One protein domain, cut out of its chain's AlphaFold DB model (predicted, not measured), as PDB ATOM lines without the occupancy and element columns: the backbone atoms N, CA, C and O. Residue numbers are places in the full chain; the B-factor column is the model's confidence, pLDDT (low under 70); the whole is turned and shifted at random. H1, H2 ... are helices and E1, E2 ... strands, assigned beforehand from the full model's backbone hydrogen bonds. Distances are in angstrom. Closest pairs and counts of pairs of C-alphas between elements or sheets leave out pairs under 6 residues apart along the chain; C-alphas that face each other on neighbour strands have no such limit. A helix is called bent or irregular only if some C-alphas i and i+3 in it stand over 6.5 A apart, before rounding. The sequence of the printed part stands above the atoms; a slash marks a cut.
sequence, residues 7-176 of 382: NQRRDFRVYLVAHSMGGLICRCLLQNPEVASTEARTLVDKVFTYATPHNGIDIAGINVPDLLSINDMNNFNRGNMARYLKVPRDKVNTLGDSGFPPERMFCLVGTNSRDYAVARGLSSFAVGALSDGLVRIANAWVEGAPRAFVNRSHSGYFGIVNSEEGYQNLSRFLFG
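Overview. This is residues 7 to 176 of the 382 residues of an uncharacterized protein of Stenotrophomonas sp. CW117 (UniProt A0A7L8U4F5). A four-stranded parallel sheet forms the core, with the longest helix, H7, over one face and H2 over the other; H5 packs on H2, and long links fill much of the rest. H1 and H6 lie towards opposite ends of the longest axis. The printed part has 170 residues with seven named helices and four named strands, in the order H1 E1 H2 H3 E2 H4 H5 E3 H6 E4 H7; the sheet's order is E1 E2 E3 E4. The class is mixed, helices and strands, with under half of the residues in named elements. The whole is compact, with a radius of gyration of the C-alphas of 15.9 A and spans of 54 by 37 by 25 A.

Along the chain. The sheet consists of E1, residues 14 to 19, 16.7 A long; E2, residues 44 to 50, 17.3 A; E3, residues 105 to 110, 16.2 A; and E4, residues 147 to 150. E1 begins at C-alpha 14 (37.873, -0.758, 26.188). H7, residues 164 to 175, measures 16.1 A and ends at C-alpha 175 (47.799, 4.964, 30.358). H2, residues 21 to 31, measures 15.2 A. H6, residues 118 to 127, measures 12.4 A and is irregular, with C-alphas 120 and 123 7.9 A apart. The shorter helices are H1, residues 7 to 11, H3, residues 38 to 42, H4, residues 73 to 76, and H5, residues 78 to 85. H1 begins at C-alpha 7 (44.055, -8.462, 14.241).

Arrangement. E1 and E2 are parallel at 17 degrees, with N 16 and O 46 2.9 A apart, within hydrogen-bond range. E2 and E3 are parallel at 6 degrees (N 106 and O 47, 2.8 A), and E3 and E4 at 23 degrees (N 109 and O 148, 2.8 A). H7 and H2 are on opposite faces, three layers with the sheet between helices. H7 has a height over the sheet of 8.9 A, over E2 and E3, and runs along the strands, at 8 degrees to E2 on the local plane; the closest C-alphas of H7 and E2 are those of Leu 170 and Phe 48, 6.6 A. H2 has a height over the sheet of 8.6 A and lies over E1, with 8 of its C-alphas falling on E1 and 2 on E2, only just too few to be over E2 as well. Three strand-helix-strand units, parallel neighbour strands joined through helices, have right-handed crossovers: E1, H2 H3, E2; E2, H4 H5, E3; E3, H6, E4. H2 and H5 touch at a steep tilt of 54 degrees, the same way, closest at the C-alphas of Cys 28 and Leu 85, 5.2 A. H3 is close to but not clearly touching H2 (Leu 30 and Arg 41, C-alphas 5.5 A apart), as H4 is to H5 (Asn 75 and Met 81, 6.4 A). H1 and H6 touch no helix and are not on the sheet. Every O i to N i+4 pair is within hydrogen-bond range in H1, H2, H3, H5 and H7, 3 of 6 in H6, and H4 is too short for one.

Size, cuts and confidence. The two C-alphas farthest apart are those of Asn 7 and Arg 120, 53.9 A. The printed part has no cut. The links E2 to H4, H5 to E3, H6 to E4 and E4 to H7 are long. The mean pLDDT of the printed part is 87.3; residues 59 to 62, 64 to 73 and 115 to 129 are under 70.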
ATOM      1  N   ASN A   7      43.092  -8.570  13.141       89.44
ATOM      2  CA  ASN A   7      44.055  -8.462  14.241       89.44
ATOM      3  C   ASN A   7      43.688  -7.300  15.170       89.44
ATOM      4  O   ASN A   7      43.552  -7.492  16.372       89.44
ATOM      5  N   GLN A   8      43.390  -6.122  14.612       89.12
ATOM      6  CA  GLN A   8      42.951  -4.974  15.414       89.12
ATOM      7  C   GLN A   8      41.629  -5.231  16.139       89.12
ATOM      8  O   GLN A   8      41.430  -4.708  17.225       89.12
ATOM      9  N   ARG A   9      40.706  -6.012  15.562       86.50
ATOM     10  CA  ARG A   9      39.475  -6.417  16.261       86.50
ATOM     11  C   ARG A   9      39.769  -7.349  17.436       86.50
ATOM     12  O   ARG A   9      39.152  -7.189  18.481       86.50
ATOM     13  N   ARG A  10      40.700  -8.294  17.271       86.62
ATOM     14  CA  ARG A  10      41.106  -9.235  18.325       86.62
ATOM     15  C   ARG A  10      41.808  -8.532  19.486       86.62
ATOM     16  O   ARG A  10      41.561  -8.870  20.643       86.62
ATOM     17  N   ASP A  11      42.643  -7.551  19.172       89.12
ATOM     18  CA  ASP A  11      43.457  -6.836  20.156       89.12
ATOM     19  C   ASP A  11      42.714  -5.616  20.743       89.12
ATOM     20  O   ASP A  11      43.175  -5.007  21.704       89.12
ATOM     21  N   PHE A  12      41.540  -5.261  20.198       92.06
ATOM     22  CA  PHE A  12      40.738  -4.137  20.679       92.06
ATOM     23  C   PHE A  12      40.258  -4.368  22.107       92.06
ATOM     24  O   PHE A  12      39.686  -5.409  22.441       92.06
ATOM     25  N   ARG A  13      40.448  -3.350  22.936       94.31
ATOM     26  CA  ARG A  13      40.015  -3.320  24.324       94.31
ATOM     27  C   ARG A  13      39.376  -1.978  24.652       94.31
ATOM     28  O   ARG A  13      39.627  -0.983  23.973       94.31
ATOM     29  N   VAL A  14      38.549  -1.959  25.692       96.44
ATOM     30  CA  VAL A  14      37.873  -0.758  26.188       96.44
ATOM     31  C   VAL A  14      38.213  -0.495  27.645       96.44
ATOM     32  O   VAL A  14      38.352  -1.414  28.455       96.44
ATOM     33  N   TYR A  15      38.296   0.787  27.981       98.38
ATOM     34  CA  TYR A  15      38.357   1.253  29.358       98.38
ATOM     35  C   TYR A  15      36.983   1.746  29.781       98.38
ATOM     36  O   TYR A  15      36.330   2.483  29.041       98.38
ATOM     37  N   LEU A  16      36.550   1.352  30.975       98.69
ATOM     38  CA  LEU A  16      35.319   1.856  31.573       98.69
ATOM     39  C   LEU A  16      35.669   2.855  32.669       98.69
ATOM     40  O   LEU A  16      36.488   2.577  33.541       98.69
ATOM     41  N   VAL A  17      35.023   4.013  32.636       98.69
ATOM     42  CA  VAL A  17      35.147   5.036  33.674       98.69
ATOM     43  C   VAL A  17      33.756   5.318  34.196       98.69
ATOM     44  O   VAL A  17      32.851   5.617  33.417       98.69
ATOM     45  N   ALA A  18      33.571   5.187  35.502       98.25
ATOM     46  CA  ALA A  18      32.254   5.274  36.102       98.25
ATOM     47  C   ALA A  18      32.275   6.041  37.419       98.25
ATOM     48  O   ALA A  18      33.266   6.046  38.140       98.25
ATOM     49  N   HIS A  19      31.153   6.668  37.754       97.25
ATOM     50  CA  HIS A  19      30.963   7.389  39.008       97.25
ATOM     51  C   HIS A  19      29.753   6.837  39.755       97.25
ATOM     52  O   HIS A  19      28.748   6.478  39.137       97.25
ATOM     53  N   SER A  20      29.856   6.768  41.084       94.19
ATOM     54  CA  SER A  20      28.763   6.379  41.976       94.19
ATOM     55  C   SER A  20      28.132   5.041  41.545       94.19
ATOM     56  O   SER A  20      28.857   4.062  41.335       94.19
ATOM     57  N   MET A  21      26.808   4.983  41.372       95.00
ATOM     58  CA  MET A  21      26.069   3.807  40.893       95.00
ATOM     59  C   MET A  21      26.581   3.256  39.553       95.00
ATOM     60  O   MET A  21      26.514   2.048  39.330       95.00
ATOM     61  N   GLY A  22      27.159   4.091  38.682       96.44
ATOM     62  CA  GLY A  22      27.723   3.645  37.407       96.44
ATOM     63  C   GLY A  22      28.784   2.553  37.572       96.44
ATOM     64  O   GLY A  22      28.851   1.633  36.761       96.44
ATOM     65  N   GLY A  23      29.569   2.583  38.654       97.81
ATOM     66  CA  GLY A  23      30.545   1.524  38.921       97.81
ATOM     67  C   GLY A  23      29.891   0.181  39.260       97.81
ATOM     68  O   GLY A  23      30.451  -0.867  38.945       97.81
ATOM     69  N   LEU A  24      28.680   0.182  39.832       97.69
ATOM     70  CA  LEU A  24      27.892  -1.040  40.032       97.69
ATOM     71  C   LEU A  24      27.333  -1.570  38.712       97.69
ATOM     72  O   LEU A  24      27.274  -2.782  38.538       97.69
ATOM     73  N   ILE A  25      26.998  -0.690  37.764       97.25
ATOM     74  CA  ILE A  25      26.605  -1.085  36.404       97.25
ATOM     75  C   ILE A  25      27.786  -1.755  35.691       97.25
ATOM     76  O   ILE A  25      27.624  -2.847  35.149       97.25
ATOM     77  N   CYS A  26      28.990  -1.168  35.756       98.25
ATOM     78  CA  CYS A  26      30.199  -1.797  35.213       98.25
ATOM     79  C   CYS A  26      30.465  -3.164  35.855       98.25
ATOM     80  O   CYS A  26      30.760  -4.130  35.159       98.25
ATOM     81  N   ARG A  27      30.313  -3.272  37.177       98.00
ATOM     82  CA  ARG A  27      30.452  -4.550  37.882       98.00
ATOM     83  C   ARG A  27      29.386  -5.564  37.490       98.00
ATOM     84  O   ARG A  27      29.720  -6.719  37.290       98.00
ATOM     85  N   CYS A  28      28.134  -5.150  37.329       97.06
ATOM     86  CA  CYS A  28      27.060  -6.024  36.870       97.06
ATOM     87  C   CYS A  28      27.371  -6.584  35.474       97.06
ATOM     88  O   CYS A  28      27.288  -7.790  35.276       97.06
ATOM     89  N   LEU A  29      27.848  -5.737  34.551       97.75
ATOM     90  CA  LEU A  29      28.325  -6.163  33.231       97.75
ATOM     91  C   LEU A  29      29.444  -7.210  33.334       97.75
ATOM     92  O   LEU A  29      29.422  -8.190  32.599       97.75
ATOM     93  N   LEU A  30      30.409  -7.027  34.239       97.94
ATOM     94  CA  LEU A  30      31.548  -7.940  34.403       97.94
ATOM     95  C   LEU A  30      31.183  -9.251  35.117       97.94
ATOM     96  O   LEU A  30      31.691 -10.314  34.763       97.94
ATOM     97  N   GLN A  31      30.318  -9.189  36.127       97.12
ATOM     98  CA  GLN A  31      30.073 -10.293  37.055       97.12
ATOM     99  C   GLN A  31      28.831 -11.116  36.704       97.12
ATOM    100  O   GLN A  31      28.805 -12.315  36.974       97.12
ATOM    101  N   ASN A  32      27.806 -10.506  36.103       96.69
ATOM    102  CA  ASN A  32      26.529 -11.164  35.866       96.69
ATOM    103  C   ASN A  32      26.411 -11.684  34.418       96.69
ATOM    104  O   ASN A  32      26.206 -10.887  33.498       96.69
ATOM    105  N   PRO A  33      26.471 -13.012  34.195       94.00
ATOM    106  CA  PRO A  33      26.385 -13.595  32.855       94.00
ATOM    107  C   PRO A  33      25.011 -13.417  32.190       94.00
ATOM    108  O   PRO A  33      24.897 -13.608  30.984       94.00
ATOM    109  N   GLU A  34      23.969 -13.041  32.941       95.50
ATOM    110  CA  GLU A  34      22.635 -12.745  32.393       95.50
ATOM    111  C   GLU A  34      22.561 -11.341  31.763       95.50
ATOM    112  O   GLU A  34      21.633 -11.060  31.008       95.50
ATOM    113  N   VAL A  35      23.518 -10.453  32.069       95.12
ATOM    114  CA  VAL A  35      23.501  -9.038  31.649       95.12
ATOM    115  C   VAL A  35      24.414  -8.772  30.455       95.12
ATOM    116  O   VAL A  35      24.099  -7.927  29.619       95.12
ATOM    117  N   ALA A  36      25.539  -9.478  30.354       93.75
ATOM    118  CA  ALA A  36      26.491  -9.307  29.262       93.75
ATOM    119  C   ALA A  36      27.090 -10.641  28.813       93.75
ATOM    120  O   ALA A  36      27.403 -11.516  29.622       93.75
ATOM    121  N   SER A  37      27.300 -10.763  27.501       93.69
ATOM    122  CA  SER A  37      27.957 -11.930  26.919       93.69
ATOM    123  C   SER A  37      29.423 -12.020  27.356       93.69
ATOM    124  O   SER A  37      30.037 -11.038  27.785       93.69
ATOM    125  N   THR A  38      30.015 -13.208  27.249       92.50
ATOM    126  CA  THR A  38      31.444 -13.400  27.543       92.50
ATOM    127  C   THR A  38      32.316 -12.523  26.648       92.50
ATOM    128  O   THR A  38      33.251 -11.900  27.140       92.50
ATOM    129  N   GLU A  39      31.963 -12.380  25.370       91.25
ATOM    130  CA  GLU A  39      32.683 -11.530  24.420       91.25
ATOM    131  C   GLU A  39      32.706 -10.077  24.903       91.25
ATOM    132  O   GLU A  39      33.779  -9.481  24.995       91.25
ATOM    133  N   ALA A  40      31.554  -9.526  25.299       92.31
ATOM    134  CA  ALA A  40      31.463  -8.156  25.806       92.31
ATOM    135  C   ALA A  40      32.330  -7.942  27.059       92.31
ATOM    136  O   ALA A  40      33.019  -6.928  27.165       92.31
ATOM    137  N   ARG A  41      32.346  -8.915  27.978       94.75
ATOM    138  CA  ARG A  41      33.171  -8.866  29.195       94.75
ATOM    139  C   ARG A  41      34.665  -8.887  28.882       94.75
ATOM    140  O   ARG A  41      35.408  -8.095  29.449       94.75
ATOM    141  N   THR A  42      35.096  -9.728  27.940       92.44
ATOM    142  CA  THR A  42      36.517  -9.853  27.554       92.44
ATOM    143  C   THR A  42      37.083  -8.635  26.820       92.44
ATOM    144  O   THR A  42      38.301  -8.491  26.727       92.44
ATOM    145  N   LEU A  43      36.226  -7.744  26.310       95.56
ATOM    146  CA  LEU A  43      36.667  -6.478  25.725       95.56
ATOM    147  C   LEU A  43      37.097  -5.464  26.790       95.56
ATOM    148  O   LEU A  43      37.872  -4.563  26.472       95.56
ATOM    149  N   VAL A  44      36.594  -5.574  28.023       97.69
ATOM    150  CA  VAL A  44      36.926  -4.638  29.099       97.69
ATOM    151  C   VAL A  44      38.316  -4.948  29.618       97.69
ATOM    152  O   VAL A  44      38.571  -6.041  30.112       97.69
ATOM    153  N   ASP A  45      39.204  -3.965  29.529       97.75
ATOM    154  CA  ASP A  45      40.578  -4.124  29.980       97.75
ATOM    155  C   ASP A  45      40.816  -3.489  31.347       97.75
ATOM    156  O   ASP A  45      41.282  -4.160  32.259       97.75
ATOM    157  N   LYS A  46      40.432  -2.224  31.534       98.62
ATOM    158  CA  LYS A  46      40.580  -1.513  32.812       98.62
ATOM    159  C   LYS A  46      39.285  -0.808  33.187       98.62
ATOM    160  O   LYS A  46      38.586  -0.274  32.322       98.62
ATOM    161  N   VAL A  47      38.983  -0.773  34.479       98.81
ATOM    162  CA  VAL A  47      37.843  -0.036  35.034       98.81
ATOM    163  C   VAL A  47      38.336   0.963  36.068       98.81
ATOM    164  O   VAL A  47      39.062   0.590  36.979       98.81
ATOM    165  N   PHE A  48      37.920   2.219  35.962       98.88
ATOM    166  CA  PHE A  48      38.185   3.244  36.966       98.88
ATOM    167  C   PHE A  48      36.866   3.737  37.558       98.88
ATOM    168  O   PHE A  48      35.986   4.197  36.825       98.88
ATOM    169  N   THR A  49      36.722   3.657  38.878       98.81
ATOM    170  CA  THR A  49      35.521   4.104  39.582       98.81
ATOM    171  C   THR A  49      35.797   5.319  40.460       98.81
ATOM    172  O   THR A  49      36.778   5.378  41.196       98.81
ATOM    173  N   TYR A  50      34.892   6.290  40.402       98.44
ATOM    174  CA  TYR A  50      34.833   7.443  41.291       98.44
ATOM    175  C   TYR A  50      33.740   7.202  42.330       98.44
ATOM    176  O   TYR A  50      32.560   7.150  41.974       98.44
ATOM    177  N   ALA A  51      34.113   7.088  43.606       96.50
ATOM    178  CA  ALA A  51      33.175   7.054  44.730       96.50
ATOM    179  C   ALA A  51      32.035   6.020  44.596       96.50
ATOM    180  O   ALA A  51      30.897   6.252  45.002       96.50
ATOM    181  N   THR A  52      32.303   4.859  43.999       97.94
ATOM    182  CA  THR A  52      31.278   3.822  43.848       97.94
ATOM    183  C   THR A  52      31.023   3.112  45.185       97.94
ATOM    184  O   THR A  52      31.978   2.660  45.820       97.94
ATOM    185  N   PRO A  53      29.755   2.935  45.609       96.44
ATOM    186  CA  PRO A  53      29.400   2.181  46.813       96.44
ATOM    187  C   PRO A  53      29.521   0.670  46.574       96.44
ATOM    188  O   PRO A  53      28.535  -0.064  46.535       96.44
ATOM    189  N   HIS A  54      30.751   0.188  46.397       97.62
ATOM    190  CA  HIS A  54      31.076  -1.209  46.107       97.62
ATOM    191  C   HIS A  54      30.565  -2.200  47.163       97.62
ATOM    192  O   HIS A  54      30.315  -3.358  46.824       97.62
ATOM    193  N   ASN A  55      30.366  -1.744  48.404       96.25
ATOM    194  CA  ASN A  55      29.761  -2.505  49.498       96.25
ATOM    195  C   ASN A  55      28.407  -1.938  49.969       96.25
ATOM    196  O   ASN A  55      28.011  -2.154  51.112       96.25
ATOM    197  N   GLY A  56      27.721  -1.172  49.123       92.62
ATOM    198  CA  GLY A  56      26.446  -0.543  49.455       92.62
ATOM    199  C   GLY A  56      26.577   0.754  50.253       92.62
ATOM    200  O   GLY A  56      27.672   1.270  50.493       92.62
ATOM    201  N   ILE A  57      25.425   1.293  50.647       88.31
ATOM    202  CA  ILE A  57      25.299   2.530  51.426       88.31
ATOM    203  C   ILE A  57      24.765   2.175  52.819       88.31
ATOM    204  O   ILE A  57      23.892   1.313  52.960       88.31
ATOM    205  N   ASP A  58      25.302   2.827  53.848       82.19
ATOM    206  CA  ASP A  58      24.842   2.686  55.230       82.19
ATOM    207  C   ASP A  58      24.253   4.025  55.695       82.19
ATOM    208  O   ASP A  58      24.876   5.066  55.502       82.19
ATOM    209  N   ILE A  59      23.078   3.999  56.324       69.56
ATOM    210  CA  ILE A  59      22.407   5.159  56.923       69.56
ATOM    211  C   ILE A  59      22.281   4.890  58.420       69.56
ATOM    212  O   ILE A  59      21.760   3.852  58.823       69.56
ATOM    213  N   ALA A  60      22.791   5.803  59.249       62.75
ATOM    214  CA  ALA A  60      22.865   5.659  60.704       62.75
ATOM    215  C   ALA A  60      23.543   4.343  61.147       62.75
ATOM    216  O   ALA A  60      23.134   3.703  62.113       62.75
ATOM    217  N   GLY A  61      24.571   3.908  60.407       60.94
ATOM    218  CA  GLY A  61      25.311   2.668  60.678       60.94
ATOM    219  C   GLY A  61      24.614   1.375  60.236       60.94
ATOM    220  O   GLY A  61      25.198   0.302  60.379       60.94
ATOM    221  N   ILE A  62      23.411   1.456  59.661       67.50
ATOM    222  CA  ILE A  62      22.637   0.311  59.174       67.50
ATOM    223  C   ILE A  62      22.647   0.337  57.642       67.50
ATOM    224  O   ILE A  62      22.383   1.374  57.036       67.50
ATOM    225  N   ASN A  63      22.944  -0.791  56.986       73.88
ATOM    226  CA  ASN A  63      22.783  -0.885  55.530       73.88
ATOM    227  C   ASN A  63      21.342  -0.550  55.154       73.88
ATOM    228  O   ASN A  63      20.446  -1.090  55.799       73.88
ATOM    229  N   VAL A  64      21.130   0.273  54.120       68.44
ATOM    230  CA  VAL A  64      19.783   0.690  53.688       68.44
ATOM    231  C   VAL A  64      18.825  -0.514  53.703       68.44
ATOM    232  O   VAL A  64      19.042  -1.452  52.929       68.44
ATOM    233  N   PRO A  65      17.821  -0.543  54.604       59.78
ATOM    234  CA  PRO A  65      16.883  -1.654  54.705       59.78
ATOM    235  C   PRO A  65      16.121  -1.835  53.395       59.78
ATOM    236  O   PRO A  65      15.597  -0.867  52.857       59.78
ATOM    237  N   ASP A  66      15.989  -3.079  52.933       50.81
ATOM    238  CA  ASP A  66      15.273  -3.428  51.692       50.81
ATOM    239  C   ASP A  66      13.793  -2.970  51.704       50.81
ATOM    240  O   ASP A  66      13.170  -2.746  50.669       50.81
ATOM    241  N   LEU A  67      13.231  -2.781  52.908       39.78
ATOM    242  CA  LEU A  67      11.849  -2.351  53.134       39.78
ATOM    243  C   LEU A  67      11.614  -0.856  52.822       39.78
ATOM    244  O   LEU A  67      10.472  -0.453  52.608       39.78
ATOM    245  N   LEU A  68      12.664  -0.025  52.768       44.81
ATOM    246  CA  LEU A  68      12.570   1.405  52.443       44.81
ATOM    247  C   LEU A  68      12.739   1.619  50.929       44.81
ATOM    248  O   LEU A  68      13.700   2.232  50.474       44.81
ATOM    249  N   SER A  69      11.773   1.115  50.155       46.75
ATOM    250  CA  SER A  69      11.695   1.164  48.680       46.75
ATOM    251  C   SER A  69      11.455   2.575  48.097       46.75
ATOM    252  O   SER A  69      10.693   2.749  47.144       46.75
ATOM    253  N   ILE A  70      12.070   3.611  48.661       40.47
ATOM    254  CA  ILE A  70      11.955   4.983  48.164       40.47
ATOM    255  C   ILE A  70      13.171   5.270  47.266       40.47
ATOM    256  O   ILE A  70      14.306   5.259  47.732       40.47
ATOM    257  N   ASN A  71      12.915   5.526  45.977       50.84
ATOM    258  CA  ASN A  71      13.837   6.098  44.979       50.84
ATOM    259  C   ASN A  71      15.212   5.409  44.825       50.84
ATOM    260  O   ASN A  71      16.223   5.952  45.261       50.84
ATOM    261  N   ASP A  72      15.270   4.240  44.173       61.00
ATOM    262  CA  ASP A  72      16.506   3.534  43.757       61.00
ATOM    263  C   ASP A  72      17.498   3.134  44.869       61.00
ATOM    264  O   ASP A  72      18.482   2.437  44.608       61.00
ATOM    265  N   MET A  73      17.236   3.487  46.130       63.56
ATOM    266  CA  MET A  73      18.134   3.214  47.255       63.56
ATOM    267  C   MET A  73      18.274   1.716  47.569       63.56
ATOM    268  O   MET A  73      19.318   1.279  48.064       63.56
ATOM    269  N   ASN A  74      17.272   0.910  47.203       76.06
ATOM    270  CA  ASN A  74      17.312  -0.549  47.317       76.06
ATOM    271  C   ASN A  74      18.425  -1.189  46.474       76.06
ATOM    272  O   ASN A  74      18.882  -2.283  46.814       76.06
ATOM    273  N   ASN A  75      18.930  -0.507  45.438       82.12
ATOM    274  CA  ASN A  75      20.065  -0.989  44.644       82.12
ATOM    275  C   ASN A  75      21.374  -1.051  45.452       82.12
ATOM    276  O   ASN A  75      22.300  -1.762  45.058       82.12
ATOM    277  N   PHE A  76      21.450  -0.357  46.594       88.31
ATOM    278  CA  PHE A  76      22.614  -0.329  47.488       88.31
ATOM    279  C   PHE A  76      22.444  -1.207  48.740       88.31
ATOM    280  O   PHE A  76      23.320  -1.233  49.613       88.31
ATOM    281  N   ASN A  77      21.327  -1.933  48.845       91.00
ATOM    282  CA  ASN A  77      21.147  -2.966  49.856       91.00
ATOM    283  C   ASN A  77      22.019  -4.180  49.505       91.00
ATOM    284  O   ASN A  77      21.925  -4.712  48.399       91.00
ATOM    285  N   ARG A  78      22.824  -4.678  50.451       93.06
ATOM    286  CA  ARG A  78      23.760  -5.792  50.203       93.06
ATOM    287  C   ARG A  78      23.052  -7.076  49.742       93.06
ATOM    288  O   ARG A  78      23.606  -7.833  48.957       93.06
ATOM    289  N   GLY A  79      21.812  -7.315  50.171       92.06
ATOM    290  CA  GLY A  79      20.991  -8.431  49.691       92.06
ATOM    291  C   GLY A  79      20.638  -8.319  48.207       92.06
ATOM    292  O   GLY A  79      20.786  -9.294  47.472       92.06
ATOM    293  N   ASN A  80      20.239  -7.135  47.742       92.81
ATOM    294  CA  ASN A  80      19.968  -6.901  46.322       92.81
ATOM    295  C   ASN A  80      21.253  -6.877  45.493       92.81
ATOM    296  O   ASN A  80      21.305  -7.519  44.447       92.81
ATOM    297  N   MET A  81      22.310  -6.230  45.999       96.12
ATOM    298  CA  MET A  81      23.640  -6.237  45.383       96.12
ATOM    299  C   MET A  81      24.138  -7.653  45.117       96.12
ATOM    300  O   MET A  81      24.554  -7.954  44.004       96.12
ATOM    301  N   ALA A  82      24.035  -8.540  46.105       96.56
ATOM    302  CA  ALA A  82      24.417  -9.942  45.969       96.56
ATOM    303  C   ALA A  82      23.710 -10.643  44.798       96.56
ATOM    304  O   ALA A  82      24.340 -11.397  44.056       96.56
ATOM    305  N   ARG A  83      22.416 -10.357  44.595       95.00
ATOM    306  CA  ARG A  83      21.610 -10.950  43.517       95.00
ATOM    307  C   ARG A  83      22.072 -10.487  42.140       95.00
ATOM    308  O   ARG A  83      22.308 -11.330  41.277       95.00
ATOM    309  N   TYR A  84      22.205  -9.176  41.927       95.00
ATOM    310  CA  TYR A  84      22.544  -8.661  40.597       95.00
ATOM    311  C   TYR A  84      24.044  -8.721  40.283       95.00
ATOM    312  O   TYR A  84      24.394  -8.776  39.112       95.00
ATOM    313  N   LEU A  85      24.925  -8.757  41.291       97.06
ATOM    314  CA  LEU A  85      26.372  -8.960  41.112       97.06
ATOM    315  C   LEU A  85      26.785 -10.437  41.141       97.06
ATOM    316  O   LEU A  85      27.943 -10.728  40.866       97.06
ATOM    317  N   LYS A  86      25.866 -11.357  41.471       96.31
ATOM    318  CA  LYS A  86      26.117 -12.805  41.586       96.31
ATOM    319  C   LYS A  86      27.270 -13.128  42.556       96.31
ATOM    320  O   LYS A  86      28.182 -13.881  42.233       96.31
ATOM    321  N   VAL A  87      27.224 -12.548  43.757       96.62
ATOM    322  CA  VAL A  87      28.237 -12.727  44.822       96.62
ATOM    323  C   VAL A  87      27.589 -13.017  46.180       96.62
ATOM    324  O   VAL A  87      26.402 -12.734  46.355       96.62
ATOM    325  N   PRO A  88      28.335 -13.545  47.170       94.56
ATOM    326  CA  PRO A  88      27.823 -13.734  48.525       94.56
ATOM    327  C   PRO A  88      27.339 -12.428  49.176       94.56
ATOM    328  O   PRO A  88      27.955 -11.368  49.031       94.56
ATOM    329  N   ARG A  89      26.235 -12.507  49.932       91.25
ATOM    330  CA  ARG A  89      25.585 -11.354  50.590       91.25
ATOM    331  C   ARG A  89      26.463 -10.655  51.624       91.25
ATOM    332  O   ARG A  89      26.343  -9.449  51.820       91.25
ATOM    333  N   ASP A  90      27.306 -11.409  52.302       89.62
ATOM    334  CA  ASP A  90      28.252 -10.940  53.309       89.62
ATOM    335  C   ASP A  90      29.536 -10.357  52.698       89.62
ATOM    336  O   ASP A  90      30.305  -9.704  53.402       89.62
ATOM    337  N   LYS A  91      29.749 -10.528  51.385       91.25
ATOM    338  CA  LYS A  91      30.975 -10.121  50.688       91.25
ATOM    339  C   LYS A  91      30.706  -9.425  49.353       91.25
ATOM    340  O   LYS A  91      31.339  -9.713  48.342       91.25
ATOM    341  N   VAL A  92      29.774  -8.475  49.323       95.06
ATOM    342  CA  VAL A  92      29.343  -7.854  48.056       95.06
ATOM    343  C   VAL A  92      30.392  -6.966  47.387       95.06
ATOM    344  O   VAL A  92      30.212  -6.596  46.233       95.06
ATOM    345  N   ASN A  93      31.494  -6.626  48.056       96.88
ATOM    346  CA  ASN A  93      32.604  -5.865  47.480       96.88
ATOM    347  C   ASN A  93      33.682  -6.741  46.812       96.88
ATOM    348  O   ASN A  93      34.792  -6.273  46.577       96.88
ATOM    349  N   THR A  94      33.375  -7.999  46.495       97.06
ATOM    350  CA  THR A  94      34.236  -8.883  45.695       97.06
ATOM    351  C   THR A  94      33.833  -8.898  44.215       97.06
ATOM    352  O   THR A  94      32.679  -8.623  43.868       97.06
ATOM    353  N   LEU A  95      34.770  -9.246  43.330       97.06
ATOM    354  CA  LEU A  95      34.462  -9.580  41.932       97.06
ATOM    355  C   LEU A  95      34.030 -11.042  41.742       97.06
ATOM    356  O   LEU A  95      33.602 -11.400  40.643       97.06
ATOM    357  N   GLY A  96      34.103 -11.862  42.798       93.50
ATOM    358  CA  GLY A  96      33.747 -13.282  42.761       93.50
ATOM    359  C   GLY A  96      34.485 -14.023  41.645       93.50
ATOM    360  O   GLY A  96      35.615 -13.682  41.306       93.50
ATOM    361  N   ASP A  97      33.798 -14.971  41.015       92.06
ATOM    362  CA  ASP A  97      34.348 -15.789  39.927       92.06
ATOM    363  C   ASP A  97      34.124 -15.161  38.539       92.06
ATOM    364  O   ASP A  97      34.038 -15.858  37.529       92.06
ATOM    365  N   SER A  98      34.014 -13.829  38.458       93.56
ATOM    366  CA  SER A  98      33.777 -13.123  37.186       93.56
ATOM    367  C   SER A  98      34.896 -13.295  36.156       93.56
ATOM    368  O   SER A  98      34.692 -13.003  34.979       93.56
ATOM    369  N   GLY A  99      36.082 -13.729  36.595       94.25
ATOM    370  CA  GLY A  99      37.288 -13.813  35.772       94.25
ATOM    371  C   GLY A  99      37.926 -12.454  35.469       94.25
ATOM    372  O   GLY A  99      38.974 -12.420  34.830       94.25
ATOM    373  N   PHE A 100      37.337 -11.340  35.926       97.38
ATOM    374  CA  PHE A 100      37.944 -10.020  35.784       97.38
ATOM    375  C   PHE A 100      39.002  -9.802  36.883       97.38
ATOM    376  O   PHE A 100      38.664  -9.900  38.066       97.38
ATOM    377  N   PRO A 101      40.264  -9.498  36.530       97.00
ATOM    378  CA  PRO A 101      41.343  -9.320  37.502       97.00
ATOM    379  C   PRO A 101      41.103  -8.077  38.384       97.00
ATOM    380  O   PRO A 101      41.008  -6.966  37.848       97.00
ATOM    381  N   PRO A 102      41.015  -8.214  39.724       97.75
ATOM    382  CA  PRO A 102      40.747  -7.091  40.626       97.75
ATOM    383  C   PRO A 102      41.738  -5.934  40.498       97.75
ATOM    384  O   PRO A 102      41.333  -4.777  40.580       97.75
ATOM    385  N   GLU A 103      43.010  -6.219  40.227       97.69
ATOM    386  CA  GLU A 103      44.050  -5.212  40.024       97.69
ATOM    387  C   GLU A 103      43.771  -4.280  38.830       97.69
ATOM    388  O   GLU A 103      44.273  -3.157  38.800       97.69
ATOM    389  N   ARG A 104      42.920  -4.699  37.878       98.31
ATOM    390  CA  ARG A 104      42.467  -3.878  36.740       98.31
ATOM    391  C   ARG A 104      41.187  -3.084  37.030       98.31
ATOM    392  O   ARG A 104      40.647  -2.447  36.123       98.31
ATOM    393  N   MET A 105      40.713  -3.063  38.277       98.69
ATOM    394  CA  MET A 105      39.659  -2.162  38.745       98.69
ATOM    395  C   MET A 105      40.235  -1.168  39.753       98.69
ATOM    396  O   MET A 105      40.591  -1.552  40.854       98.69
ATOM    397  N   PHE A 106      40.306   0.115  39.416       98.81
ATOM    398  CA  PHE A 106      40.780   1.154  40.328       98.81
ATOM    399  C   PHE A 106      39.624   1.829  41.058       98.81
ATOM    400  O   PHE A 106      38.704   2.338  40.417       98.81
ATOM    401  N   CYS A 107      39.703   1.896  42.388       98.81
ATOM    402  CA  CYS A 107      38.714   2.556  43.236       98.81
ATOM    403  C   CYS A 107      39.246   3.894  43.768       98.81
ATOM    404  O   CYS A 107      40.062   3.928  44.692       98.81
ATOM    405  N   LEU A 108      38.759   5.011  43.228       98.81
ATOM    406  CA  LEU A 108      39.031   6.335  43.781       98.81
ATOM    407  C   LEU A 108      38.015   6.662  44.884       98.81
ATOM    408  O   LEU A 108      36.812   6.773  44.635       98.81
ATOM    409  N   VAL A 109      38.513   6.823  46.109       98.50
ATOM    410  CA  VAL A 109      37.714   6.956  47.330       98.50
ATOM    411  C   VAL A 109      37.738   8.396  47.831       98.50
ATOM    412  O   VAL A 109      38.805   8.940  48.111       98.50
ATOM    413  N   GLY A 110      36.562   9.005  47.981       96.88
ATOM    414  CA  GLY A 110      36.418  10.305  48.633       96.88
ATOM    415  C   GLY A 110      36.436  10.182  50.159       96.88
ATOM    416  O   GLY A 110      36.024   9.162  50.717       96.88
ATOM    417  N   THR A 111      36.917  11.220  50.840       94.88
ATOM    418  CA  THR A 111      37.025  11.246  52.308       94.88
ATOM    419  C   THR A 111      36.491  12.534  52.940       94.88
ATOM    420  O   THR A 111      36.632  12.717  54.146       94.88
ATOM    421  N   ASN A 112      35.898  13.444  52.153       89.81
ATOM    422  CA  ASN A 112      35.387  14.713  52.673       89.81
ATOM    423  C   ASN A 112      33.873  14.659  52.922       89.81
ATOM    424  O   ASN A 112      33.074  15.035  52.064       89.81
ATOM    425  N   SER A 113      33.486  14.227  54.120       81.81
ATOM    426  CA  SER A 113      32.087  14.193  54.564       81.81
ATOM    427  C   SER A 113      31.497  15.587  54.809       81.81
ATOM    428  O   SER A 113      30.298  15.799  54.618       81.81
ATOM    429  N   ARG A 114      32.330  16.550  55.221       74.38
ATOM    430  CA  ARG A 114      31.909  17.887  55.678       74.38
ATOM    431  C   ARG A 114      31.423  18.784  54.543       74.38
ATOM    432  O   ARG A 114      30.619  19.677  54.778       74.38
ATOM    433  N   ASP A 115      31.893  18.529  53.330       59.28
ATOM    434  CA  ASP A 115      31.612  19.345  52.146       59.28
ATOM    435  C   ASP A 115      30.469  18.783  51.276       59.28
ATOM    436  O   ASP A 115      30.290  19.144  50.113       59.28
ATOM    437  N   TYR A 116      29.670  17.868  51.831       51.91
ATOM    438  CA  TYR A 116      28.513  17.299  51.149       51.91
ATOM    439  C   TYR A 116      27.203  17.921  51.654       51.91
ATOM    440  O   TYR A 116      26.579  17.452  52.604       51.91
ATOM    441  N   ALA A 117      26.772  19.002  50.996       51.56
ATOM    442  CA  ALA A 117      25.564  19.758  51.356       51.56
ATOM    443  C   ALA A 117      24.250  19.195  50.765       51.56
ATOM    444  O   ALA A 117      23.175  19.772  50.970       51.56
ATOM    445  N   VAL A 118      24.296  18.078  50.027       47.19
ATOM    446  CA  VAL A 118      23.104  17.467  49.413       47.19
ATOM    447  C   VAL A 118      22.106  17.053  50.503       47.19
ATOM    448  O   VAL A 118      22.480  16.489  51.533       47.19
ATOM    449  N   ALA A 119      20.824  17.362  50.281       45.19
ATOM    450  CA  ALA A 119      19.745  17.228  51.268       45.19
ATOM    451  C   ALA A 119      19.954  18.060  52.559       45.19
ATOM    452  O   ALA A 119      19.620  17.612  53.654       45.19
ATOM    453  N   ARG A 120      20.510  19.280  52.443       51.34
ATOM    454  CA  ARG A 120      20.804  20.202  53.566       51.34
ATOM    455  C   ARG A 120      21.738  19.612  54.642       51.34
ATOM    456  O   ARG A 120      21.637  19.982  55.806       51.34
ATOM    457  N   GLY A 121      22.630  18.689  54.267       48.19
ATOM    458  CA  GLY A 121      23.607  18.078  55.183       48.19
ATOM    459  C   GLY A 121      23.080  16.908  56.030       48.19
ATOM    460  O   GLY A 121      23.842  16.322  56.796       48.19
ATOM    461  N   LEU A 122      21.809  16.512  55.870       46.34
ATOM    462  CA  LEU A 122      21.211  15.375  56.592       46.34
ATOM    463  C   LEU A 122      21.857  14.025  56.228       46.34
ATOM    464  O   LEU A 122      21.938  13.131  57.066       46.34
ATOM    465  N   SER A 123      22.341  13.885  54.991       50.78
ATOM    466  CA  SER A 123      23.038  12.691  54.491       50.78
ATOM    467  C   SER A 123      24.393  12.483  55.181       50.78
ATOM    468  O   SER A 123      24.639  11.414  55.734       50.78
ATOM    469  N   SER A 124      25.224  13.528  55.250       51.69
ATOM    470  CA  SER A 124      26.517  13.501  55.947       51.69
ATOM    471  C   SER A 124      26.369  13.219  57.450       51.69
ATOM    472  O   SER A 124      27.097  12.396  58.007       51.69
ATOM    473  N   PHE A 125      25.351  13.805  58.093       50.38
ATOM    474  CA  PHE A 125      25.029  13.539  59.501       50.38
ATOM    475  C   PHE A 125      24.633  12.073  59.762       50.38
ATOM    476  O   PHE A 125      24.963  11.522  60.810       50.38
ATOM    477  N   ALA A 126      23.956  11.424  58.810       50.53
ATOM    478  CA  ALA A 126      23.507  10.040  58.939       50.53
ATOM    479  C   ALA A 126      24.581   8.998  58.569       50.53
ATOM    480  O   ALA A 126      24.597   7.913  59.148       50.53
ATOM    481  N   VAL A 127      25.465   9.288  57.610       56.00
ATOM    482  CA  VAL A 127      26.550   8.376  57.184       56.00
ATOM    483  C   VAL A 127      27.755   8.463  58.133       56.00
ATOM    484  O   VAL A 127      28.409   7.449  58.399       56.00
ATOM    485  N   GLY A 128      28.001   9.656  58.686       56.84
ATOM    486  CA  GLY A 128      29.038   9.943  59.673       56.84
ATOM    487  C   GLY A 128      30.416  10.273  59.085       56.84
ATOM    488  O   GLY A 128      30.644  10.230  57.871       56.84
ATOM    489  N   ALA A 129      31.345  10.592  59.994       63.28
ATOM    490  CA  ALA A 129      32.781  10.710  59.729       63.28
ATOM    491  C   ALA A 129      33.338   9.439  59.048       63.28
ATOM    492  O   ALA A 129      32.763   8.356  59.193       63.28
ATOM    493  N   LEU A 130      34.468   9.545  58.335       85.94
ATOM    494  CA  LEU A 130      35.050   8.465  57.502       85.94
ATOM    495  C   LEU A 130      34.228   8.143  56.223       85.94
ATOM    496  O   LEU A 130      34.017   6.973  55.868       85.94
ATOM    497  N   SER A 131      33.740   9.167  55.521       88.56
ATOM    498  CA  SER A 131      32.969   9.047  54.272       88.56
ATOM    499  C   SER A 131      33.242  10.215  53.321       88.56
ATOM    500  O   SER A 131      33.861  11.201  53.709       88.56
ATOM    501  N   ASP A 132      32.748  10.134  52.088       87.12
ATOM    502  CA  ASP A 132      32.692  11.268  51.150       87.12
ATOM    503  C   ASP A 132      31.395  12.099  51.279       87.12
ATOM    504  O   ASP A 132      31.072  12.908  50.406       87.12
ATOM    505  N   GLY A 133      30.629  11.864  52.351       84.81
ATOM    506  CA  GLY A 133      29.317  12.461  52.605       84.81
ATOM    507  C   GLY A 133      28.133  11.600  52.159       84.81
ATOM    508  O   GLY A 133      27.007  11.863  52.583       84.81
ATOM    509  N   LEU A 134      28.369  10.545  51.370       86.12
ATOM    510  CA  LEU A 134      27.343   9.571  50.980       86.12
ATOM    511  C   LEU A 134      27.809   8.124  51.170       86.12
ATOM    512  O   LEU A 134      27.094   7.293  51.728       86.12
ATOM    513  N   VAL A 135      29.014   7.812  50.708       90.38
ATOM    514  CA  VAL A 135      29.605   6.480  50.730       90.38
ATOM    515  C   VAL A 135      30.699   6.446  51.789       90.38
ATOM    516  O   VAL A 135      31.664   7.211  51.763       90.38
ATOM    517  N   ARG A 136      30.567   5.521  52.743       92.44
ATOM    518  CA  ARG A 136      31.605   5.276  53.751       92.44
ATOM    519  C   ARG A 136      32.871   4.769  53.075       92.44
ATOM    520  O   ARG A 136      32.796   3.905  52.203       92.44
ATOM    521  N   ILE A 137      34.032   5.194  53.568       95.00
ATOM    522  CA  ILE A 137      35.341   4.735  53.081       95.00
ATOM    523  C   ILE A 137      35.420   3.199  53.084       95.00
ATOM    524  O   ILE A 137      35.912   2.592  52.136       95.00
ATOM    525  N   ALA A 138      34.867   2.552  54.116       93.44
ATOM    526  CA  ALA A 138      34.822   1.094  54.235       93.44
ATOM    527  C   ALA A 138      34.021   0.392  53.119       93.44
ATOM    528  O   ALA A 138      34.255  -0.788  52.871       93.44
ATOM    529  N   ASN A 139      33.122   1.107  52.435       96.00
ATOM    530  CA  ASN A 139      32.249   0.570  51.392       96.00
ATOM    531  C   ASN A 139      32.649   0.993  49.969       96.00
ATOM    532  O   ASN A 139      32.006   0.565  49.012       96.00
ATOM    533  N   ALA A 140      33.686   1.818  49.816       97.19
ATOM    534  CA  ALA A 140      34.027   2.488  48.561       97.19
ATOM    535  C   ALA A 140      35.084   1.758  47.706       97.19
ATOM    536  O   ALA A 140      35.700   2.366  46.836       97.19
ATOM    537  N   TRP A 141      35.347   0.472  47.953       97.94
ATOM    538  CA  TRP A 141      36.421  -0.269  47.277       97.94
ATOM    539  C   TRP A 141      36.080  -1.741  47.060       97.94
ATOM    540  O   TRP A 141      35.284  -2.317  47.803       97.94
ATOM    541  N   VAL A 142      36.729  -2.342  46.060       98.31
ATOM    542  CA  VAL A 142      36.665  -3.773  45.741       98.31
ATOM    543  C   VAL A 142      37.859  -4.515  46.338       98.31
ATOM    544  O   VAL A 142      38.974  -4.003  46.380       98.31
ATOM    545  N   GLU A 143      37.646  -5.723  46.845       96.31
ATOM    546  CA  GLU A 143      38.735  -6.556  47.363       96.31
ATOM    547  C   GLU A 143      39.765  -6.892  46.275       96.31
ATOM    548  O   GLU A 143      39.401  -7.311  45.182       96.31
ATOM    549  N   GLY A 144      41.053  -6.697  46.578       95.75
ATOM    550  CA  GLY A 144      42.158  -6.906  45.633       95.75
ATOM    551  C   GLY A 144      42.379  -5.763  44.634       95.75
ATOM    552  O   GLY A 144      43.385  -5.767  43.933       95.75
ATOM    553  N   ALA A 145      41.486  -4.771  44.591       98.19
ATOM    554  CA  ALA A 145      41.610  -3.612  43.716       98.19
ATOM    555  C   ALA A 145      42.565  -2.537  44.272       98.19
ATOM    556  O   ALA A 145      42.555  -2.272  45.486       98.19
ATOM    557  N   PRO A 146      43.343  -1.849  43.412       98.38
ATOM    558  CA  PRO A 146      44.039  -0.632  43.798       98.38
ATOM    559  C   PRO A 146      43.050   0.447  44.230       98.38
ATOM    560  O   PRO A 146      41.950   0.585  43.689       98.38
ATOM    561  N   ARG A 147      43.472   1.252  45.204       97.88
ATOM    562  CA  ARG A 147      42.671   2.360  45.721       97.88
ATOM    563  C   ARG A 147      43.529   3.544  46.120       97.88
ATOM    564  O   ARG A 147      44.572   3.379  46.754       97.88
ATOM    565  N   ALA A 148      43.018   4.726  45.810       98.38
ATOM    566  CA  ALA A 148      43.549   6.001  46.263       98.38
ATOM    567  C   ALA A 148      42.474   6.772  47.023       98.38
ATOM    568  O   ALA A 148      41.291   6.699  46.691       98.38
ATOM    569  N   PHE A 149      42.899   7.513  48.042       98.44
ATOM    570  CA  PHE A 149      42.027   8.288  48.916       98.44
ATOM    571  C   PHE A 149      42.268   9.769  48.662       98.44
ATOM    572  O   PHE A 149      43.408  10.228  48.728       98.44
ATOM    573  N   VAL A 150      41.208  10.513  48.367       97.75
ATOM    574  CA  VAL A 150      41.278  11.943  48.059       97.75
ATOM    575  C   VAL A 150      40.292  12.702  48.934       97.75
ATOM    576  O   VAL A 150      39.153  12.272  49.122       97.75
ATOM    577  N   ASN A 151      40.710  13.853  49.469       96.06
ATOM    578  CA  ASN A 151      39.858  14.674  50.332       96.06
ATOM    579  C   ASN A 151      38.842  15.478  49.505       96.06
ATOM    580  O   ASN A 151      38.946  16.695  49.334       96.06
ATOM    581  N   ARG A 152      37.885  14.754  48.925       95.44
ATOM    582  CA  ARG A 152      36.811  15.247  48.062       95.44
ATOM    583  C   ARG A 152      35.485  14.641  48.502       95.44
ATOM    584  O   ARG A 152      35.459  13.528  49.036       95.44
ATOM    585  N   SER A 153      34.412  15.393  48.302       92.12
ATOM    586  CA  SER A 153      33.046  14.945  48.563       92.12
ATOM    587  C   SER A 153      32.518  14.119  47.386       92.12
ATOM    588  O   SER A 153      33.084  14.128  46.288       92.12
ATOM    589  N   HIS A 154      31.426  13.387  47.603       92.31
ATOM    590  CA  HIS A 154      30.845  12.495  46.596       92.31
ATOM    591  C   HIS A 154      30.462  13.223  45.294       92.31
ATOM    592  O   HIS A 154      30.622  12.694  44.189       92.31
ATOM    593  N   SER A 155      29.935  14.442  45.431       87.31
ATOM    594  CA  SER A 155      29.524  15.339  44.349       87.31
ATOM    595  C   SER A 155      29.533  16.796  44.839       87.31
ATOM    596  O   SER A 155      29.860  17.064  45.992       87.31
ATOM    597  N   GLY A 156      29.181  17.743  43.968       81.62
ATOM    598  CA  GLY A 156      29.213  19.178  44.264       81.62
ATOM    599  C   GLY A 156      30.405  19.879  43.615       81.62
ATOM    600  O   GLY A 156      31.127  19.286  42.813       81.62
ATOM    601  N   TYR A 157      30.593  21.162  43.936       81.88
ATOM    602  CA  TYR A 157      31.614  21.999  43.296       81.88
ATOM    603  C   TYR A 157      33.032  21.439  43.503       81.88
ATOM    604  O   TYR A 157      33.765  21.256  42.536       81.88
ATOM    605  N   PHE A 158      33.361  21.038  44.735       83.06
ATOM    606  CA  PHE A 158      34.609  20.346  45.084       83.06
ATOM    607  C   PHE A 158      34.478  18.809  45.056       83.06
ATOM    608  O   PHE A 158      35.244  18.087  45.703       83.06
ATOM    609  N   GLY A 159      33.486  18.303  44.318       91.12
ATOM    610  CA  GLY A 159      33.197  16.881  44.207       91.12
ATOM    611  C   GLY A 159      34.310  16.100  43.510       91.12
ATOM    612  O   GLY A 159      35.064  16.623  42.688       91.12
ATOM    613  N   ILE A 160      34.379  14.806  43.807       95.44
ATOM    614  CA  ILE A 160      35.467  13.917  43.383       95.44
ATOM    615  C   ILE A 160      35.669  13.838  41.860       95.44
ATOM    616  O   ILE A 160      36.801  13.700  41.402       95.44
ATOM    617  N   VAL A 161      34.606  13.965  41.062       95.56
ATOM    618  CA  VAL A 161      34.678  13.898  39.588       95.56
ATOM    619  C   VAL A 161      35.377  15.123  38.988       95.56
ATOM    620  O   VAL A 161      36.037  15.005  37.963       95.56
ATOM    621  N   ASN A 162      35.296  16.279  39.654       93.69
ATOM    622  CA  ASN A 162      35.923  17.526  39.205       93.69
ATOM    623  C   ASN A 162      37.364  17.680  39.719       93.69
ATOM    624  O   ASN A 162      37.973  18.735  39.553       93.69
ATOM    625  N   SER A 163      37.895  16.662  40.405       95.50
ATOM    626  CA  SER A 163      39.171  16.760  41.107       95.50
ATOM    627  C   SER A 163      40.367  16.484  40.196       95.50
ATOM    628  O   SER A 163      40.394  15.500  39.450       95.50
ATOM    629  N   GLU A 164      41.395  17.325  40.318       97.00
ATOM    630  CA  GLU A 164      42.693  17.102  39.675       97.00
ATOM    631  C   GLU A 164      43.301  15.777  40.150       97.00
ATOM    632  O   GLU A 164      43.806  15.002  39.344       97.00
ATOM    633  N   GLU A 165      43.177  15.444  41.440       97.62
ATOM    634  CA  GLU A 165      43.635  14.161  41.980       97.62
ATOM    635  C   GLU A 165      42.991  12.973  41.254       97.62
ATOM    636  O   GLU A 165      43.664  11.992  40.917       97.62
ATOM    637  N   GLY A 166      41.686  13.062  40.985       97.94
ATOM    638  CA  GLY A 166      40.948  12.030  40.279       97.94
ATOM    639  C   GLY A 166      41.378  11.894  38.825       97.94
ATOM    640  O   GLY A 166      41.603  10.776  38.364       97.94
ATOM    641  N   TYR A 167      41.554  13.007  38.110       97.88
ATOM    642  CA  TYR A 167      42.078  12.990  36.741       97.88
ATOM    643  C   TYR A 167      43.504  12.420  36.677       97.88
ATOM    644  O   TYR A 167      43.826  11.600  35.812       97.88
ATOM    645  N   GLN A 168      44.361  12.806  37.623       98.12
ATOM    646  CA  GLN A 168      45.758  12.390  37.660       98.12
ATOM    647  C   GLN A 168      45.926  10.900  37.995       98.12
ATOM    648  O   GLN A 168      46.828  10.266  37.437       98.12
ATOM    649  N   ASN A 169      45.054  10.327  38.834       98.75
ATOM    650  CA  ASN A 169      44.979   8.879  39.042       98.75
ATOM    651  C   ASN A 169      44.411   8.159  37.815       98.75
ATOM    652  O   ASN A 169      45.018   7.194  37.357       98.75
ATOM    653  N   LEU A 170      43.302   8.647  37.246       98.69
ATOM    654  CA  LEU A 170      42.669   8.061  36.058       98.69
ATOM    655  C   LEU A 170      43.660   7.941  34.899       98.69
ATOM    656  O   LEU A 170      43.838   6.863  34.337       98.69
ATOM    657  N   SER A 171      44.337   9.040  34.560       98.12
ATOM    658  CA  SER A 171      45.281   9.073  33.445       98.12
ATOM    659  C   SER A 171      46.447   8.100  33.652       98.12
ATOM    660  O   SER A 171      46.814   7.396  32.714       98.12
ATOM    661  N   ARG A 172      47.003   8.014  34.867       98.31
ATOM    662  CA  ARG A 172      48.135   7.117  35.157       98.31
ATOM    663  C   ARG A 172      47.720   5.655  35.265       98.31
ATOM    664  O   ARG A 172      48.450   4.794  34.801       98.31
ATOM    665  N   PHE A 173      46.548   5.364  35.813       98.69
ATOM    666  CA  PHE A 173      46.038   3.998  35.852       98.69
ATOM    667  C   PHE A 173      45.704   3.474  34.450       98.69
ATOM    668  O   PHE A 173      46.041   2.344  34.107       98.69
ATOM    669  N   LEU A 174      45.062   4.284  33.606       98.31
ATOM    670  CA  LEU A 174      44.675   3.833  32.270       98.31
ATOM    671  C   LEU A 174      45.854   3.784  31.293       98.31
ATOM    672  O   LEU A 174      45.915   2.875  30.466       98.31
ATOM    673  N   PHE A 175      46.784   4.739  31.391       97.50
ATOM    674  CA  PHE A 175      47.799   4.964  30.358       97.50
ATOM    675  C   PHE A 175      49.239   5.035  30.868       97.50
ATOM    676  O   PHE A 175      50.137   5.184  30.040       97.50
ATOM    677  N   GLY A 176      49.466   5.014  32.179       97.25
ATOM    678  CA  GLY A 176      50.806   4.914  32.749       97.25
ATOM    679  C   GLY A 176      51.380   3.512  32.587       97.25
ATOM    680  O   GLY A 176      50.691   2.594  32.148       97.25
TER     681      GLY A 176